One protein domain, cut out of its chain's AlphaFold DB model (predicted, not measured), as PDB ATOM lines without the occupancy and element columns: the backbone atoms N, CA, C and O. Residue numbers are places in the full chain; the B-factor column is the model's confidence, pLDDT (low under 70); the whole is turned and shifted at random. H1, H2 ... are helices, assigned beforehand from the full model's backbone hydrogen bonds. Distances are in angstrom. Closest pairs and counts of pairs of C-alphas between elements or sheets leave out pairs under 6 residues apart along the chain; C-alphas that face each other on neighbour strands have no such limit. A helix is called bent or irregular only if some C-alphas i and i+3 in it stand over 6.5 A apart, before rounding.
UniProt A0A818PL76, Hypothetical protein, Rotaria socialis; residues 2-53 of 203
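This is residues 2 to 53 of the 203 residues of the protein "Hypothetical protein" of Rotaria socialis (UniProt A0A818PL76). An uneven, loosely closed U of two helices: the shorter H1 runs one way, a loop of residues 16 to 22 turns the chain round, and the longer H2 runs back beside H1 and far past it. The two legs come nearest each other at the start of H1, and residues 38 to 53, of which 38 to 51 belong to H2, stick out as a free arm that makes much of the length. The printed part has 52 residues with two named helices, H1 then H2, and no named strand; its class is all helix. It is only just extended, close to loose, with a radius of gyration of the C-alphas of 15.2 A, and spans 51 by 21 by 8 A.

H1, residues 2 to 15, and H2, residues 23 to 51, are close but not clearly touching, with 2 pairs of C-alphas within 8 A. Their closest C-alphas, those of Leu 2 and Ala 37, are 7.7 A apart. The helices run opposite ways at a shallow tilt of 3 degrees, 16.9 A from centre to centre. H2 has a kink of 27 degrees near residue 30. It is neither bent nor irregular, but only just: C-alphas 30 and 33 are 6.3 A apart. In H1 every O i to N i+4 pair is within hydrogen-bond range; in H2 21 of 25 are.

H1 begins at C-alpha 2 (242.767, 416.751, 441.520) and measures 20.0 A from first to last C-alpha. H2 measures 40.1 A, from C-alpha 23 (232.516, 412.240, 421.216) to C-alpha 51 (256.725, 437.241, 441.135).

The C-alphas farthest apart, those of Ser 18 and Asn 53, are 50.8 A apart. The printed part has no cut, and the link from H1 to H2 is short. Mean pLDDT of the printed part is 74.6; residues 2 to 4, 16, 19 to 20 and 52 to 53 are under 70.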
ATOM      1  N   LEU A   2     242.787 417.823 442.536       60.75
ATOM      2  CA  LEU A   2     242.767 416.751 441.520       60.75
ATOM      3  C   LEU A   2     242.188 415.410 441.992       60.75
ATOM      4  O   LEU A   2     241.422 414.797 441.265       60.75
ATOM      5  N   VAL A   3     242.500 414.971 443.215       64.31
ATOM      6  CA  VAL A   3     241.962 413.707 443.759       64.31
ATOM      7  C   VAL A   3     240.435 413.758 443.910       64.31
ATOM      8  O   VAL A   3     239.749 412.775 443.647       64.31
ATOM      9  N   CYS A   4     239.892 414.920 444.285       65.62
ATOM     10  CA  CYS A   4     238.450 415.126 444.397       65.62
ATOM     11  C   CYS A   4     237.796 415.137 443.008       65.62
ATOM     12  O   CYS A   4     236.813 414.434 442.794       65.62
ATOM     13  N   TRP A   5     238.410 415.830 442.042       73.06
ATOM     14  CA  TRP A   5     237.952 415.837 440.651       73.06
ATOM     15  C   TRP A   5     237.970 414.437 440.023       73.06
ATOM     16  O   TRP A   5     236.952 413.995 439.505       73.06
ATOM     17  N   ALA A   6     239.070 413.693 440.159       70.19
ATOM     18  CA  ALA A   6     239.189 412.322 439.660       70.19
ATOM     19  C   ALA A   6     238.152 411.374 440.299       70.19
ATOM     20  O   ALA A   6     237.666 410.442 439.653       70.19
ATOM     21  N   SER A   7     237.780 411.610 441.564       70.00
ATOM     22  CA  SER A   7     236.714 410.849 442.225       70.00
ATOM     23  C   SER A   7     235.326 411.201 441.683       70.00
ATOM     24  O   SER A   7     234.517 410.295 441.476       70.00
ATOM     25  N   ILE A   8     235.047 412.487 441.451       73.31
ATOM     26  CA  ILE A   8     233.783 412.962 440.862       73.31
ATOM     27  C   ILE A   8     233.647 412.435 439.431       73.31
ATOM     28  O   ILE A   8     232.615 411.884 439.062       73.31
ATOM     29  N   GLU A   9     234.713 412.524 438.649       75.25
ATOM     30  CA  GLU A   9     234.783 412.030 437.280       75.25
ATOM     31  C   GLU A   9     234.517 410.522 437.194       75.25
ATOM     32  O   GLU A   9     233.662 410.086 436.419       75.25
ATOM     33  N   ARG A  10     235.168 409.712 438.042       70.88
ATOM     34  CA  ARG A  10     234.890 408.266 438.116       70.88
ATOM     35  C   ARG A  10     233.443 407.973 438.493       70.88
ATOM     36  O   ARG A  10     232.855 407.048 437.939       70.88
ATOM     37  N   HIS A  11     232.867 408.748 439.408       73.12
ATOM     38  CA  HIS A  11     231.462 408.605 439.774       73.12
ATOM     39  C   HIS A  11     230.555 408.897 438.568       73.12
ATOM     40  O   HIS A  11     229.696 408.088 438.227       73.12
ATOM     41  N   ILE A  12     230.799 409.994 437.849       75.19
ATOM     42  CA  ILE A  12     230.028 410.379 436.660       75.19
ATOM     43  C   ILE A  12     230.102 409.303 435.562       75.19
ATOM     44  O   ILE A  12     229.071 408.942 434.994       75.19
ATOM     45  N   ILE A  13     231.283 408.735 435.301       71.06
ATOM     46  CA  ILE A  13     231.469 407.700 434.265       71.06
ATOM     47  C   ILE A  13     230.703 406.410 434.601       71.06
ATOM     48  O   ILE A  13     230.141 405.777 433.706       71.06
ATOM     49  N   ILE A  14     230.649 406.020 435.879       71.31
ATOM     50  CA  ILE A  14     229.944 404.804 436.317       71.31
ATOM     51  C   ILE A  14     228.425 404.958 436.173       71.31
ATOM     52  O   ILE A  14     227.759 404.014 435.749       71.31
ATOM     53  N   PHE A  15     227.876 406.130 436.500       74.75
ATOM     54  CA  PHE A  15     226.426 406.348 436.514       74.75
ATOM     55  C   PHE A  15     225.849 406.841 435.179       74.75
ATOM     56  O   PHE A  15     224.632 406.843 435.010       74.75
ATOM     57  N   SER A  16     226.687 407.240 434.218       69.56
ATOM     58  CA  SER A  16     226.241 407.967 433.025       69.56
ATOM     59  C   SER A  16     226.747 407.378 431.702       69.56
ATOM     60  O   SER A  16     227.136 408.100 430.786       69.56
ATOM     61  N   GLN A  17     226.737 406.051 431.551       70.00
ATOM     62  CA  GLN A  17     227.206 405.418 430.306       70.00
ATOM     63  C   GLN A  17     226.459 405.893 429.043       70.00
ATOM     64  O   GLN A  17     227.066 405.957 427.973       70.00
ATOM     65  N   SER A  18     225.176 406.263 429.142       76.69
ATOM     66  CA  SER A  18     224.377 406.709 427.990       76.69
ATOM     67  C   SER A  18     224.695 408.139 427.530       76.69
ATOM     68  O   SER A  18     224.658 408.418 426.334       76.69
ATOM     69  N   ILE A  19     225.073 409.044 428.441       64.62
ATOM     70  CA  ILE A  19     225.308 410.465 428.120       64.62
ATOM     71  C   ILE A  19     226.655 410.665 427.399       64.62
ATOM     72  O   ILE A  19     226.825 411.613 426.628       64.62
ATOM     73  N   PHE A  20     227.597 409.733 427.568       62.03
ATOM     74  CA  PHE A  20     228.945 409.803 426.991       62.03
ATOM     75  C   PHE A  20     229.098 409.180 425.597       62.03
ATOM     76  O   PHE A  20     230.227 409.052 425.110       62.03
ATOM     77  N   GLN A  21     228.008 408.818 424.914       72.19
ATOM     78  CA  GLN A  21     228.104 408.323 423.534       72.19
ATOM     79  C   GLN A  21     228.554 409.406 422.535       72.19
ATOM     80  O   GLN A  21     229.140 409.094 421.500       72.19
ATOM     81  N   ILE A  22     228.367 410.688 422.864       80.44
ATOM     82  CA  ILE A  22     228.754 411.809 422.000       80.44
ATOM     83  C   ILE A  22     230.232 412.163 422.226       80.44
ATOM     84  O   ILE A  22     230.621 412.612 423.307       80.44
ATOM     85  N   ARG A  23     231.055 412.015 421.176       75.75
ATOM     86  CA  ARG A  23     232.516 412.240 421.216       75.75
ATOM     87  C   ARG A  23     232.915 413.622 421.749       75.75
ATOM     88  O   ARG A  23     233.837 413.712 422.551       75.75
ATOM     89  N   TRP A  24     232.204 414.684 421.370       78.19
ATOM     90  CA  TRP A  24     232.529 416.054 421.793       78.19
ATOM     91  C   TRP A  24     232.324 416.304 423.286       78.19
ATOM     92  O   TRP A  24     233.187 416.897 423.929       78.19
ATOM     93  N   LYS A  25     231.228 415.797 423.868       80.19
ATOM     94  CA  LYS A  25     230.986 415.916 425.315       80.19
ATOM     95  C   LYS A  25     232.080 415.201 426.103       80.19
ATOM     96  O   LYS A  25     232.544 415.707 427.115       80.19
ATOM     97  N   ARG A  26     232.561 414.066 425.597       74.81
ATOM     98  CA  ARG A  26     233.685 413.351 426.205       74.81
ATOM     99  C   ARG A  26     234.964 414.186 426.214       74.81
ATOM    100  O   ARG A  26     235.611 414.270 427.249       74.81
ATOM    101  N   ILE A  27     235.301 414.833 425.098       77.56
ATOM    102  CA  ILE A  27     236.484 415.702 425.019       77.56
ATOM    103  C   ILE A  27     236.353 416.878 425.995       77.56
ATOM    104  O   ILE A  27     237.250 417.107 426.805       77.56
ATOM    105  N   ALA A  28     235.206 417.559 425.984       83.88
ATOM    106  CA  ALA A  28     234.962 418.726 426.825       83.88
ATOM    107  C   ALA A  28     234.965 418.410 428.331       83.88
ATOM    108  O   ALA A  28     235.541 419.161 429.104       83.88
ATOM    109  N   PHE A  29     234.351 417.305 428.763       77.12
ATOM    110  CA  PHE A  29     234.235 416.993 430.192       77.12
ATOM    111  C   PHE A  29     235.426 416.212 430.760       77.12
ATOM    112  O   PHE A  29     235.661 416.295 431.960       77.12
ATOM    113  N   HIS A  30     236.168 415.471 429.932       76.75
ATOM    114  CA  HIS A  30     237.275 414.626 430.397       76.75
ATOM    115  C   HIS A  30     238.643 415.272 430.154       76.75
ATOM    116  O   HIS A  30     239.463 415.388 431.060       76.75
ATOM    117  N   TYR A  31     238.894 415.734 428.926       77.12
ATOM    118  CA  TYR A  31     240.226 416.191 428.532       77.12
ATOM    119  C   TYR A  31     240.476 417.643 428.932       77.12
ATOM    120  O   TYR A  31     241.561 417.948 429.411       77.12
ATOM    121  N   VAL A  32     239.481 418.531 428.809       82.38
ATOM    122  CA  VAL A  32     239.660 419.959 429.138       82.38
ATOM    123  C   VAL A  32     240.035 420.181 430.611       82.38
ATOM    124  O   VAL A  32     241.018 420.880 430.849       82.38
ATOM    125  N   PRO A  33     239.365 419.578 431.613       76.38
ATOM    126  CA  PRO A  33     239.733 419.776 433.016       76.38
ATOM    127  C   PRO A  33     241.114 419.203 433.346       76.38
ATOM    128  O   PRO A  33     241.864 419.809 434.112       76.38
ATOM    129  N   LEU A  34     241.473 418.066 432.736       72.88
ATOM    130  CA  LEU A  34     242.798 417.467 432.883       72.88
ATOM    131  C   LEU A  34     243.874 418.382 432.284       72.88
ATOM    132  O   LEU A  34     244.858 418.684 432.951       72.88
ATOM    133  N   SER A  35     243.667 418.875 431.061       77.31
ATOM    134  CA  SER A  35     244.574 419.815 430.401       77.31
ATOM    135  C   SER A  35     244.721 421.106 431.200       77.31
ATOM    136  O   SER A  35     245.846 421.526 431.456       77.31
ATOM    137  N   ILE A  36     243.618 421.699 431.669       83.50
ATOM    138  CA  ILE A  36     243.661 422.892 432.524       83.50
ATOM    139  C   ILE A  36     244.477 422.605 433.784       83.50
ATOM    140  O   ILE A  36     245.350 423.395 434.114       83.50
ATOM    141  N   ALA A  37     244.270 421.474 434.462       73.62
ATOM    142  CA  ALA A  37     245.032 421.145 435.665       73.62
ATOM    143  C   ALA A  37     246.535 420.926 435.394       73.62
ATOM    144  O   ALA A  37     247.368 421.339 436.212       73.62
ATOM    145  N   ILE A  38     246.870 420.305 434.254       75.69
ATOM    146  CA  ILE A  38     248.250 420.088 433.798       75.69
ATOM    147  C   ILE A  38     248.948 421.415 433.523       75.69
ATOM    148  O   ILE A  38     250.107 421.539 433.892       75.69
ATOM    149  N   PHE A  39     248.282 422.391 432.900       82.31
ATOM    150  CA  PHE A  39     248.902 423.682 432.582       82.31
ATOM    151  C   PHE A  39     248.882 424.646 433.762       82.31
ATOM    152  O   PHE A  39     249.895 425.277 434.043       82.31
ATOM    153  N   TYR A  40     247.770 424.705 434.495       81.19
ATOM    154  CA  TYR A  40     247.566 425.628 435.606       81.19
ATOM    155  C   TYR A  40     248.650 425.486 436.676       81.19
ATOM    156  O   TYR A  40     249.237 426.481 437.091       81.19
ATOM    157  N   THR A  41     248.955 424.250 437.088       73.56
ATOM    158  CA  THR A  41     249.929 423.980 438.158       73.56
ATOM    159  C   THR A  41     251.336 424.510 437.830       73.56
ATOM    160  O   THR A  41     251.843 425.318 438.605       73.56
ATOM    161  N   PRO A  42     251.981 424.140 436.704       74.62
ATOM    162  CA  PRO A  42     253.287 424.675 436.344       74.62
ATOM    163  C   PRO A  42     253.241 426.171 436.037       74.62
ATOM    164  O   PRO A  42     254.152 426.867 436.468       74.62
ATOM    165  N   THR A  43     252.199 426.702 435.375       82.44
ATOM    166  CA  THR A  43     252.109 428.160 435.158       82.44
ATOM    167  C   THR A  43     252.027 428.927 436.469       82.44
ATOM    168  O   THR A  43     252.670 429.961 436.604       82.44
ATOM    169  N   TRP A  44     251.296 428.403 437.454       80.06
ATOM    170  CA  TRP A  44     251.218 428.997 438.781       80.06
ATOM    171  C   TRP A  44     252.554 428.899 439.515       80.06
ATOM    172  O   TRP A  44     253.013 429.893 440.062       80.06
ATOM    173  N   CYS A  45     253.225 427.742 439.478       73.56
ATOM    174  CA  CYS A  45     254.552 427.592 440.081       73.56
ATOM    175  C   CYS A  45     255.568 428.559 439.467       73.56
ATOM    176  O   CYS A  45     256.293 429.227 440.194       73.56
ATOM    177  N   VAL A  46     255.593 428.664 438.139       79.12
ATOM    178  CA  VAL A  46     256.452 429.601 437.409       79.12
ATOM    179  C   VAL A  46     256.120 431.043 437.792       79.12
ATOM    180  O   VAL A  46     257.022 431.802 438.134       79.12
ATOM    181  N   ALA A  47     254.835 431.408 437.808       85.94
ATOM    182  CA  ALA A  47     254.395 432.738 438.210       85.94
ATOM    183  C   ALA A  47     254.828 433.069 439.643       85.94
ATOM    184  O   ALA A  47     255.367 434.145 439.866       85.94
ATOM    185  N   VAL A  48     254.672 432.142 440.592       77.75
ATOM    186  CA  VAL A  48     255.146 432.327 441.969       77.75
ATOM    187  C   VAL A  48     256.660 432.515 441.985       77.75
ATOM    188  O   VAL A  48     257.112 433.508 442.524       77.75
ATOM    189  N   ILE A  49     257.451 431.660 441.335       77.38
ATOM    190  CA  ILE A  49     258.923 431.792 441.327       77.38
ATOM    191  C   ILE A  49     259.374 433.160 440.786       77.38
ATOM    192  O   ILE A  49     260.290 433.771 441.338       77.38
ATOM    193  N   PHE A  50     258.730 433.664 439.730       82.88
ATOM    194  CA  PHE A  50     259.098 434.947 439.127       82.88
ATOM    195  C   PHE A  50     258.578 436.165 439.898       82.88
ATOM    196  O   PHE A  50     259.308 437.141 440.044       82.88
ATOM    197  N   ILE A  51     257.342 436.121 440.402       80.06
ATOM    198  CA  ILE A  51     256.725 437.241 441.135       80.06
ATOM    199  C   ILE A  51     257.335 437.377 442.535       80.06
ATOM    200  O   ILE A  51     257.437 438.474 443.078       80.06
ATOM    201  N   TYR A  52     257.741 436.260 443.128       64.31
ATOM    202  CA  TYR A  52     258.100 436.192 444.537       64.31
ATOM    203  C   TYR A  52     259.554 436.582 444.834       64.31
ATOM    204  O   TYR A  52     259.912 436.819 445.981       64.31
ATOM    205  N   ASN A  53     260.389 436.731 443.808       54.72
ATOM    206  CA  ASN A  53     261.810 437.045 443.957       54.72
ATOM    207  C   ASN A  53     262.119 438.490 444.400       54.72
ATOM    208  O   ASN A  53     263.272 438.900 444.316       54.72
TER     209      ASN A  53